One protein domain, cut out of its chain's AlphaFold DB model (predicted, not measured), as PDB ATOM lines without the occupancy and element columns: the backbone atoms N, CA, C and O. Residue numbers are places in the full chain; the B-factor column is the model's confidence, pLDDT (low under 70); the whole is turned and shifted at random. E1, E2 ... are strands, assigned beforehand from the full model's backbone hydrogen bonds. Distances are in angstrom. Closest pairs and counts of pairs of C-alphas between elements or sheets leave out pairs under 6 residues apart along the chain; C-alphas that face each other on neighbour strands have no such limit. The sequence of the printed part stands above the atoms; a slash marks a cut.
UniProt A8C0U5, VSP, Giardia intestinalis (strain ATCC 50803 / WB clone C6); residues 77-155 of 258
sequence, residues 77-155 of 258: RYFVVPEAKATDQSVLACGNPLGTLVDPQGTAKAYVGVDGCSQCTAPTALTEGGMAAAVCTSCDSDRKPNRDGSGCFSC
ATOM      1  N   ARG A  77     186.574 155.415 160.955       96.69
ATOM      2  CA  ARG A  77     185.249 156.056 160.792       96.69
ATOM      3  C   ARG A  77     185.101 156.797 159.466       96.69
ATOM      4  O   ARG A  77     184.002 157.233 159.117       96.69
ATOM      5  N   TYR A  78     186.209 156.974 158.755       97.19
ATOM      6  CA  TYR A  78     186.294 157.672 157.480       97.19
ATOM      7  C   TYR A  78     187.228 156.920 156.541       97.19
ATOM      8  O   TYR A  78     188.190 156.295 156.982       97.19
ATOM      9  N   PHE A  79     186.990 157.050 155.243       97.75
ATOM     10  CA  PHE A  79     187.883 156.550 154.210       97.75
ATOM     11  C   PHE A  79     188.197 157.644 153.193       97.75
ATOM     12  O   PHE A  79     187.373 158.523 152.926       97.75
ATOM     13  N   VAL A  80     189.401 157.591 152.621       97.44
ATOM     14  CA  VAL A  80     189.776 158.446 151.489       97.44
ATOM     15  C   VAL A  80     189.059 157.949 150.242       97.44
ATOM     16  O   VAL A  80     189.045 156.753 149.960       97.44
ATOM     17  N   VAL A  81     188.464 158.877 149.501       97.25
ATOM     18  CA  VAL A  81     187.803 158.593 148.229       97.25
ATOM     19  C   VAL A  81     188.890 158.396 147.166       97.25
ATOM     20  O   VAL A  81     189.664 159.328 146.924       97.25
ATOM     21  N   PRO A  82     188.989 157.213 146.534       95.81
ATOM     22  CA  PRO A  82     190.041 156.955 145.559       95.81
ATOM     23  C   PRO A  82     189.994 157.932 144.379       95.81
ATOM     24  O   PRO A  82     188.919 158.254 143.877       95.81
ATOM     25  N   GLU A  83     191.172 158.370 143.925       93.19
ATOM     26  CA  GLU A  83     191.361 159.262 142.764       93.19
ATOM     27  C   GLU A  83     190.712 160.657 142.882       93.19
ATOM     28  O   GLU A  83     190.674 161.400 141.900       93.19
ATOM     29  N   ALA A  84     190.235 161.047 144.069       94.38
ATOM     30  CA  ALA A  84     189.632 162.358 144.280       94.38
ATOM     31  C   ALA A  84     190.610 163.500 143.952       94.38
ATOM     32  O   ALA A  84     191.740 163.553 144.448       94.38
ATOM     33  N   LYS A  85     190.157 164.449 143.127       93.38
ATOM     34  CA  LYS A  85     190.895 165.673 142.792       93.38
ATOM     35  C   LYS A  85     190.675 166.734 143.877       93.38
ATOM     36  O   LYS A  85     189.798 166.622 144.724       93.38
ATOM     37  N   ALA A  86     191.433 167.831 143.816       93.12
ATOM     38  CA  ALA A  86     191.350 168.944 144.775       93.12
ATOM     39  C   ALA A  86     189.975 169.647 144.853       93.12
ATOM     40  O   ALA A  86     189.730 170.424 145.776       93.12
ATOM     41  N   THR A  87     189.114 169.421 143.860       91.44
ATOM     42  CA  THR A  87     187.737 169.932 143.783       91.44
ATOM     43  C   THR A  87     186.689 168.889 144.161       91.44
ATOM     44  O   THR A  87     185.517 169.235 144.286       91.44
ATOM     45  N   ASP A  88     187.096 167.630 144.312       92.38
ATOM     46  CA  ASP A  88     186.213 166.525 144.657       92.38
ATOM     47  C   ASP A  88     186.206 166.327 146.174       92.38
ATOM     48  O   ASP A  88     187.135 166.709 146.895       92.38
ATOM     49  N   GLN A  89     185.158 165.686 146.679       92.94
ATOM     50  CA  GLN A  89     185.157 165.229 148.058       92.94
ATOM     51  C   GLN A  89     186.179 164.100 148.217       92.94
ATOM     52  O   GLN A  89     186.005 163.016 147.666       92.94
ATOM     53  N   SER A  90     187.239 164.358 148.981       94.56
ATOM     54  CA  SER A  90     188.388 163.448 149.102       94.56
ATOM     55  C   SER A  90     188.323 162.503 150.296       94.56
ATOM     56  O   SER A  90     189.097 161.555 150.378       94.56
ATOM     57  N   VAL A  91     187.388 162.721 151.215       96.19
ATOM     58  CA  VAL A  91     187.144 161.847 152.364       96.19
ATOM     59  C   VAL A  91     185.645 161.671 152.563       96.19
ATOM     60  O   VAL A  91     184.869 162.607 152.360       96.19
ATOM     61  N   LEU A  92     185.223 160.475 152.958       96.12
ATOM     62  CA  LEU A  92     183.829 160.160 153.247       96.12
ATOM     63  C   LEU A  92     183.721 159.453 154.597       96.12
ATOM     64  O   LEU A  92     184.584 158.660 154.962       96.12
ATOM     65  N   ALA A  93     182.657 159.745 155.345       96.12
ATOM     66  CA  ALA A  93     182.337 158.990 156.550       96.12
ATOM     67  C   ALA A  93     181.827 157.593 156.173       96.12
ATOM     68  O   ALA A  93     181.043 157.461 155.230       96.12
ATOM     69  N   CYS A  94     182.196 156.579 156.955       97.81
ATOM     70  CA  CYS A  94     181.708 155.210 156.782       97.81
ATOM     71  C   CYS A  94     180.182 155.127 156.792       97.81
ATOM     72  O   CYS A  94     179.611 154.368 156.022       97.81
ATOM     73  N   GLY A  95     179.537 155.957 157.614       96.44
ATOM     74  CA  GLY A  95     178.088 156.039 157.769       96.44
ATOM     75  C   GLY A  95     177.349 156.881 156.725       96.44
ATOM     76  O   GLY A  95     176.187 157.194 156.952       96.44
ATOM     77  N   ASN A  96     178.000 157.353 155.650       95.50
ATOM     78  CA  ASN A  96     177.366 158.248 154.673       95.50
ATOM     79  C   ASN A  96     176.829 157.479 153.447       95.50
ATOM     80  O   ASN A  96     177.601 157.222 152.518       95.50
ATOM     81  N   PRO A  97     175.517 157.184 153.377       94.25
ATOM     82  CA  PRO A  97     174.937 156.425 152.270       94.25
ATOM     83  C   PRO A  97     174.758 157.242 150.983       94.25
ATOM     84  O   PRO A  97     174.486 156.664 149.935       94.25
ATOM     85  N   LEU A  98     174.883 158.576 151.030       93.44
ATOM     86  CA  LEU A  98     174.732 159.426 149.842       93.44
ATOM     87  C   LEU A  98     175.949 159.332 148.917       93.44
ATOM     88  O   LEU A  98     175.823 159.513 147.708       93.44
ATOM     89  N   GLY A  99     177.119 159.043 149.490       94.06
ATOM     90  CA  GLY A  99     178.354 158.888 148.738       94.06
ATOM     91  C   GLY A  99     178.869 160.166 148.083       94.06
ATOM     92  O   GLY A  99     178.517 161.286 148.454       94.06
ATOM     93  N   THR A 100     179.758 159.974 147.113       95.19
ATOM     94  CA  THR A 100     180.263 161.013 146.214       95.19
ATOM     95  C   THR A 100     180.618 160.414 144.857       95.19
ATOM     96  O   THR A 100     180.882 159.215 144.747       95.19
ATOM     97  N   LEU A 101     180.660 161.262 143.831       94.50
ATOM     98  CA  LEU A 101     181.180 160.931 142.508       94.50
ATOM     99  C   LEU A 101     182.582 161.514 142.342       94.50
ATOM    100  O   LEU A 101     182.847 162.624 142.805       94.50
ATOM    101  N   VAL A 102     183.442 160.789 141.638       93.25
ATOM    102  CA  VAL A 102     184.677 161.320 141.054       93.25
ATOM    103  C   VAL A 102     184.616 161.169 139.536       93.25
ATOM    104  O   VAL A 102     183.966 160.260 139.015       93.25
ATOM    105  N   ASP A 103     185.262 162.105 138.841       87.19
ATOM    106  CA  ASP A 103     185.285 162.206 137.376       87.19
ATOM    107  C   ASP A 103     183.900 162.182 136.678       87.19
ATOM    108  O   ASP A 103     183.685 161.426 135.729       87.19
ATOM    109  N   PRO A 104     182.925 163.016 137.097       82.56
ATOM    110  CA  PRO A 104     181.561 162.948 136.561       82.56
ATOM    111  C   PRO A 104     181.446 163.304 135.068       82.56
ATOM    112  O   PRO A 104     180.437 162.990 134.444       82.56
ATOM    113  N   GLN A 105     182.451 163.965 134.485       81.12
ATOM    114  CA  GLN A 105     182.510 164.283 133.053       81.12
ATOM    115  C   GLN A 105     183.192 163.190 132.210       81.12
ATOM    116  O   GLN A 105     183.221 163.311 130.986       81.12
ATOM    117  N   GLY A 106     183.747 162.158 132.848       83.19
ATOM    118  CA  GLY A 106     184.444 161.046 132.207       83.19
ATOM    119  C   GLY A 106     183.856 159.705 132.634       83.19
ATOM    120  O   GLY A 106     182.676 159.434 132.398       83.19
ATOM    121  N   THR A 107     184.669 158.845 133.247       85.31
ATOM    122  CA  THR A 107     184.194 157.566 133.793       85.31
ATOM    123  C   THR A 107     183.694 157.781 135.214       85.31
ATOM    124  O   THR A 107     184.427 157.593 136.177       85.31
ATOM    125  N   ALA A 108     182.424 158.172 135.351       92.06
ATOM    126  CA  ALA A 108     181.824 158.410 136.659       92.06
ATOM    127  C   ALA A 108     181.994 157.186 137.583       92.06
ATOM    128  O   ALA A 108     181.476 156.098 137.313       92.06
ATOM    129  N   LYS A 109     182.723 157.384 138.684       96.00
ATOM    130  CA  LYS A 109     182.945 156.393 139.743       96.00
ATOM    131  C   LYS A 109     182.281 156.897 141.017       96.00
ATOM    132  O   LYS A 109     182.608 157.985 141.492       96.00
ATOM    133  N   ALA A 110     181.347 156.127 141.561       96.12
ATOM    134  CA  ALA A 110     180.685 156.455 142.816       96.12
ATOM    135  C   ALA A 110     181.303 155.680 143.976       96.12
ATOM    136  O   ALA A 110     181.487 154.465 143.894       96.12
ATOM    137  N   TYR A 111     181.548 156.378 145.077       97.81
ATOM    138  CA  TYR A 111     181.987 155.774 146.327       97.81
ATOM    139  C   TYR A 111     181.002 156.118 147.431       97.81
ATOM    140  O   TYR A 111     180.674 157.291 147.620       97.81
ATOM    141  N   VAL A 112     180.520 155.105 148.148       97.50
ATOM    142  CA  VAL A 112     179.458 155.263 149.151       97.50
ATOM    143  C   VAL A 112     179.852 154.630 150.483       97.50
ATOM    144  O   VAL A 112     180.594 153.649 150.523       97.50
ATOM    145  N   GLY A 113     179.360 155.198 151.579       97.75
ATOM    146  CA  GLY A 113     179.340 154.542 152.881       97.75
ATOM    147  C   GLY A 113     178.100 153.659 153.046       97.75
ATOM    148  O   GLY A 113     177.262 153.552 152.151       97.75
ATOM    149  N   VAL A 114     177.970 153.049 154.217       97.62
ATOM    150  CA  VAL A 114     176.854 152.181 154.603       97.62
ATOM    151  C   VAL A 114     176.051 152.878 155.694       97.62
ATOM    152  O   VAL A 114     176.616 153.327 156.687       97.62
ATOM    153  N   ASP A 115     174.734 152.987 155.529       96.19
ATOM    154  CA  ASP A 115     173.882 153.641 156.526       96.19
ATOM    155  C   ASP A 115     174.008 152.982 157.912       96.19
ATOM    156  O   ASP A 115     174.010 151.756 158.045       96.19
ATOM    157  N   GLY A 116     174.142 153.811 158.950       95.50
ATOM    158  CA  GLY A 116     174.337 153.356 160.327       95.50
ATOM    159  C   GLY A 116     175.686 152.681 160.602       95.50
ATOM    160  O   GLY A 116     175.828 152.041 161.643       95.50
ATOM    161  N   CYS A 117     176.659 152.791 159.695       97.94
ATOM    162  CA  CYS A 117     177.993 152.242 159.882       97.94
ATOM    163  C   CYS A 117     178.918 153.196 160.653       97.94
ATOM    164  O   CYS A 117     179.143 154.336 160.239       97.94
ATOM    165  N   SER A 118     179.506 152.708 161.747       97.00
ATOM    166  CA  SER A 118     180.394 153.483 162.622       97.00
ATOM    167  C   SER A 118     181.869 153.340 162.260       97.00
ATOM    168  O   SER A 118     182.631 154.294 162.451       97.00
ATOM    169  N   GLN A 119     182.256 152.170 161.741       97.62
ATOM    170  CA  GLN A 119     183.598 151.852 161.262       97.62
ATOM    171  C   GLN A 119     183.532 150.990 160.005       97.62
ATOM    172  O   GLN A 119     182.670 150.115 159.896       97.62
ATOM    173  N   CYS A 120     184.443 151.214 159.066       98.44
ATOM    174  CA  CYS A 120     184.460 150.497 157.803       98.44
ATOM    175  C   CYS A 120     185.867 150.312 157.243       98.44
ATOM    176  O   CYS A 120     186.781 151.093 157.497       98.44
ATOM    177  N   THR A 121     185.998 149.302 156.392       98.12
ATOM    178  CA  THR A 121     187.119 149.175 155.468       98.12
ATOM    179  C   THR A 121     186.813 149.971 154.203       98.12
ATOM    180  O   THR A 121     185.706 149.893 153.659       98.12
ATOM    181  N   ALA A 122     187.800 150.727 153.722       97.50
ATOM    182  CA  ALA A 122     187.680 151.528 152.509       97.50
ATOM    183  C   ALA A 122     187.334 150.666 151.272       97.50
ATOM    184  O   ALA A 122     187.814 149.534 151.163       97.50
ATOM    185  N   PRO A 123     186.540 151.194 150.322       97.06
ATOM    186  CA  PRO A 123     186.282 150.520 149.055       97.06
ATOM    187  C   PRO A 123     187.558 150.400 148.216       97.06
ATOM    188  O   PRO A 123     188.416 151.286 148.220       97.06
ATOM    189  N   THR A 124     187.646 149.335 147.423       95.81
ATOM    190  CA  THR A 124     188.687 149.205 146.398       95.81
ATOM    191  C   THR A 124     188.481 150.245 145.298       95.81
ATOM    192  O   THR A 124     187.356 150.471 144.850       95.81
ATOM    193  N   ALA A 125     189.573 150.863 144.843       95.38
ATOM    194  CA  ALA A 125     189.543 151.800 143.725       95.38
ATOM    195  C   ALA A 125     189.023 151.119 142.449       95.38
ATOM    196  O   ALA A 125     189.485 150.041 142.070       95.38
ATOM    197  N   LEU A 126     188.060 151.757 141.790       95.50
ATOM    198  CA  LEU A 126     187.476 151.271 140.545       95.50
ATOM    199  C   LEU A 126     188.388 151.596 139.358       95.50
ATOM    200  O   LEU A 126     188.864 152.722 139.231       95.50
ATOM    201  N   THR A 127     188.582 150.643 138.445       92.62
ATOM    202  CA  THR A 127     189.334 150.859 137.193       92.62
ATOM    203  C   THR A 127     188.462 151.420 136.068       92.62
ATOM    204  O   THR A 127     188.964 152.111 135.187       92.62
ATOM    205  N   GLU A 128     187.155 151.166 136.119       92.88
ATOM    206  CA  GLU A 128     186.151 151.611 135.147       92.88
ATOM    207  C   GLU A 128     185.017 152.371 135.854       92.88
ATOM    208  O   GLU A 128     185.005 152.484 137.081       92.88
ATOM    209  N   GLY A 129     184.072 152.916 135.085       94.06
ATOM    210  CA  GLY A 129     182.878 153.538 135.658       94.06
ATOM    211  C   GLY A 129     182.047 152.521 136.446       94.06
ATOM    212  O   GLY A 129     181.916 151.366 136.043       94.06
ATOM    213  N   GLY A 130     181.482 152.939 137.576       94.88
ATOM    214  CA  GLY A 130     180.753 152.031 138.459       94.88
ATOM    215  C   GLY A 130     180.531 152.593 139.854       94.88
ATOM    216  O   GLY A 130     180.681 153.792 140.088       94.88
ATOM    217  N   MET A 131     180.166 151.714 140.785       95.88
ATOM    218  CA  MET A 131     179.932 152.065 142.185       95.88
ATOM    219  C   MET A 131     180.656 151.088 143.106       95.88
ATOM    220  O   MET A 131     180.612 149.879 142.880       95.88
ATOM    221  N   ALA A 132     181.289 151.608 144.153       97.56
ATOM    222  CA  ALA A 132     181.917 150.819 145.201       97.56
ATOM    223  C   ALA A 132     181.484 151.335 146.578       97.56
ATOM    224  O   ALA A 132     181.499 152.537 146.848       97.56
ATOM    225  N   ALA A 133     181.097 150.416 147.456       97.50
ATOM    226  CA  ALA A 133     180.730 150.726 148.830       97.50
ATOM    227  C   ALA A 133     181.873 150.368 149.779       97.50
ATOM    228  O   ALA A 133     182.583 149.383 149.563       97.50
ATOM    229  N   ALA A 134     182.031 151.154 150.840       98.19
ATOM    230  CA  ALA A 134     182.822 150.729 151.983       98.19
ATOM    231  C   ALA A 134     182.219 149.461 152.610       98.19
ATOM    232  O   ALA A 134     181.007 149.248 152.559       98.19
ATOM    233  N   VAL A 135     183.061 148.634 153.226       98.44
ATOM    234  CA  VAL A 135     182.620 147.416 153.920       98.44
ATOM    235  C   VAL A 135     182.497 147.729 155.399       98.44
ATOM    236  O   VAL A 135     183.497 148.004 156.060       98.44
ATOM    237  N   CYS A 136     181.278 147.704 155.925       98.50
ATOM    238  CA  CYS A 136     181.028 148.012 157.321       98.50
ATOM    239  C   CYS A 136     181.583 146.928 158.250       98.50
ATOM    240  O   CYS A 136     181.229 145.755 158.134       98.50
ATOM    241  N   THR A 137     182.426 147.331 159.196       97.75
ATOM    242  CA  THR A 137     183.035 146.444 160.199       97.75
ATOM    243  C   THR A 137     182.388 146.606 161.569       97.75
ATOM    244  O   THR A 137     182.370 145.662 162.357       97.75
ATOM    245  N   SER A 138     181.811 147.779 161.841       97.06
ATOM    246  CA  SER A 138     181.054 148.058 163.055       97.06
ATOM    247  C   SER A 138     179.918 149.027 162.766       97.06
ATOM    248  O   SER A 138     180.073 149.978 162.001       97.06
ATOM    249  N   CYS A 139     178.776 148.808 163.405       97.56
ATOM    250  CA  CYS A 139     177.614 149.678 163.289       97.56
ATOM    251  C   CYS A 139     177.573 150.696 164.429       97.56
ATOM    252  O   CYS A 139     178.233 150.539 165.456       97.56
ATOM    253  N   ASP A 140     176.824 151.774 164.239       92.19
ATOM    254  CA  ASP A 140     176.474 152.685 165.319       92.19
ATOM    255  C   ASP A 140     175.422 152.032 166.231       92.19
ATOM    256  O   ASP A 140     174.584 151.237 165.790       92.19
ATOM    257  N   SER A 141     175.396 152.445 167.503       88.31
ATOM    258  CA  SER A 141     174.484 151.900 168.528       88.31
ATOM    259  C   SER A 141     174.683 150.385 168.749       88.31
ATOM    260  O   SER A 141     175.764 149.863 168.504       88.31
ATOM    261  N   ASP A 142     173.652 149.669 169.212       86.81
ATOM    262  CA  ASP A 142     173.693 148.217 169.468       86.81
ATOM    263  C   ASP A 142     173.393 147.357 168.218       86.81
ATOM    264  O   ASP A 142     172.997 146.191 168.317       86.81
ATOM    265  N   ARG A 143     173.529 147.934 167.015       95.75
ATOM    266  CA  ARG A 143     173.322 147.228 165.742       95.75
ATOM    267  C   ARG A 143     174.536 146.377 165.379       95.75
ATOM    268  O   ARG A 143     175.634 146.584 165.890       95.75
ATOM    269  N   LYS A 144     174.351 145.431 164.458       96.69
ATOM    270  CA  LYS A 144     175.432 144.584 163.933       96.69
ATOM    271  C   LYS A 144     175.418 144.563 162.411       96.69
ATOM    272  O   LYS A 144     174.332 144.641 161.826       96.69
ATOM    273  N   PRO A 145     176.591 144.470 161.768       97.94
ATOM    274  CA  PRO A 145     176.644 144.372 160.325       97.94
ATOM    275  C   PRO A 145     176.134 143.000 159.874       97.94
ATOM    276  O   PRO A 145     176.175 142.027 160.633       97.94
ATOM    277  N   ASN A 146     175.699 142.899 158.623       97.50
ATOM    278  CA  ASN A 146     175.631 141.597 157.960       97.50
ATOM    279  C   ASN A 146     177.044 141.081 157.643       97.50
ATOM    280  O   ASN A 146     178.045 141.772 157.837       97.50
ATOM    281  N   ARG A 147     177.139 139.836 157.179       96.50
ATOM    282  CA  ARG A 147     178.411 139.176 156.866       96.50
ATOM    283  C   ARG A 147     179.205 139.910 155.788       96.50
ATOM    284  O   ARG A 147     180.425 139.980 155.879       96.50
ATOM    285  N   ASP A 148     178.505 140.467 154.806       97.19
ATOM    286  CA  ASP A 148     179.107 141.193 153.685       97.19
ATOM    287  C   ASP A 148     179.490 142.641 154.044       97.19
ATOM    288  O   ASP A 148     180.097 143.336 153.231       97.19
ATOM    289  N   GLY A 149     179.117 143.126 155.234       97.62
ATOM    290  CA  GLY A 149     179.326 144.511 155.662       97.62
ATOM    291  C   GLY A 149     178.545 145.545 154.842       97.62
ATOM    292  O   GLY A 149     178.879 146.725 154.869       97.62
ATOM    293  N   SER A 150     177.517 145.136 154.100       97.06
ATOM    294  CA  SER A 150     176.714 146.012 153.238       97.06
ATOM    295  C   SER A 150     175.544 146.690 153.954       97.06
ATOM    296  O   SER A 150     174.890 147.556 153.376       97.06
ATOM    297  N   GLY A 151     175.268 146.323 155.207       97.00
ATOM    298  CA  GLY A 151     174.195 146.930 155.988       97.00
ATOM    299  C   GLY A 151     174.342 146.699 157.483       97.00
ATOM    300  O   GLY A 151     175.006 145.757 157.911       97.00
ATOM    301  N   CYS A 152     173.684 147.558 158.257       97.81
ATOM    302  CA  CYS A 152     173.624 147.514 159.712       97.81
ATOM    303  C   CYS A 152     172.197 147.251 160.188       97.81
ATOM    304  O   CYS A 152     171.281 148.004 159.859       97.81
ATOM    305  N   PHE A 153     172.022 146.224 161.015       97.31
ATOM    306  CA  PHE A 153     170.709 145.729 161.424       97.31
ATOM    307  C   PHE A 153     170.588 145.647 162.942       97.31
ATOM    308  O   PHE A 153     171.572 145.420 163.653       97.31
ATOM    309  N   SER A 154     169.370 145.816 163.450       95.81
ATOM    310  CA  SER A 154     169.059 145.544 164.854       95.81
ATOM    311  C   SER A 154     169.315 144.062 165.126       95.81
ATOM    312  O   SER A 154     168.936 143.213 164.323       95.81
ATOM    313  N   CYS A 155     170.033 143.736 166.199       94.94
ATOM    314  CA  CYS A 155     170.503 142.370 166.417       94.94
ATOM    315  C   CYS A 155     170.588 142.055 167.913       94.94
ATOM    316  O   CYS A 155     171.675 141.974 168.493       94.94
TER     317      CYS A 155
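This is residues 77 to 155 of the 258 residues of the protein "VSP" of Giardia intestinalis (strain ATCC 50803 / WB clone C6) (UniProt A8C0U5). A slender rod is built of short strand pairs set one after another along its length: a small sheet of E3, E4 and E6 towards one end, the pair E5 and E7 farther along, and the small hairpin E8 and E9 at the other end, with the hairpin E1 and E2 at the side of the rod. E6 runs on into E7 and joins the sheet to the next pair. The printed part has 79 residues with no named helix and nine named strands, E1 to E9 in chain order, holding 33 residues, under half; the class is all strand. The three-stranded sheet has the order E3, E4, E6 and is mixed, and the other three pairs are antiparallel. The whole is compact, with a radius of gyration of the C-alphas of 12.7 A, and spans 41 by 20 by 16 A.

Find C-alpha 78 at (186.294, 157.672, 157.480), where E1, residues 78 to 80, begins. E2 follows at residues 91 to 93 and E3 at 100 to 102. Look next for E4, residues 109 to 112, 10.1 A long, and E5, residues 117 to 121, 10.6 A. E6, residues 130 to 133, is 10.5 A long and begins at C-alpha 130, (180.753, 152.031, 138.459); after one residue comes E7, residues 135 to 139, 10.9 A. E8 holds residues 143 to 145, and E9, residues 152 to 154, ends at C-alpha 154, (169.059, 145.544, 164.854).

Begin at the inner strand E4. E3 and E4 form an antiparallel hairpin, with N 100 and O 111 2.9 A apart, within hydrogen-bond range. On E6, parallel to E4 at 19 degrees, look for O 130, 2.8 A from N 110. E6 bends by 31 degrees into E7, and the two meet only through their link. E7 is antiparallel to E5 at 148 degrees; N 121 and O 135 are 2.8 A apart. In the hairpin E1 and E2, N 79 and O 92 are 2.9 A apart; the closest C-alphas of E1 and E5, those of Tyr 78 and Cys 120, are 7.4 A apart. In the hairpin E8 and E9, N 144 and O 153 are 2.9 A apart; the closest C-alphas of E7 and E9, Cys 139 and Cys 152, are 5.8 A apart. E3 and E9 are apart.

Look for the two C-alphas farthest apart at Gln 105 and Cys 155, 41.7 A. The printed part has no cut and no long link; E4 to E5, E6 to E7 and E7 to E8 are tight. The mean pLDDT of the printed part is 95.0, and no printed residue is under 70.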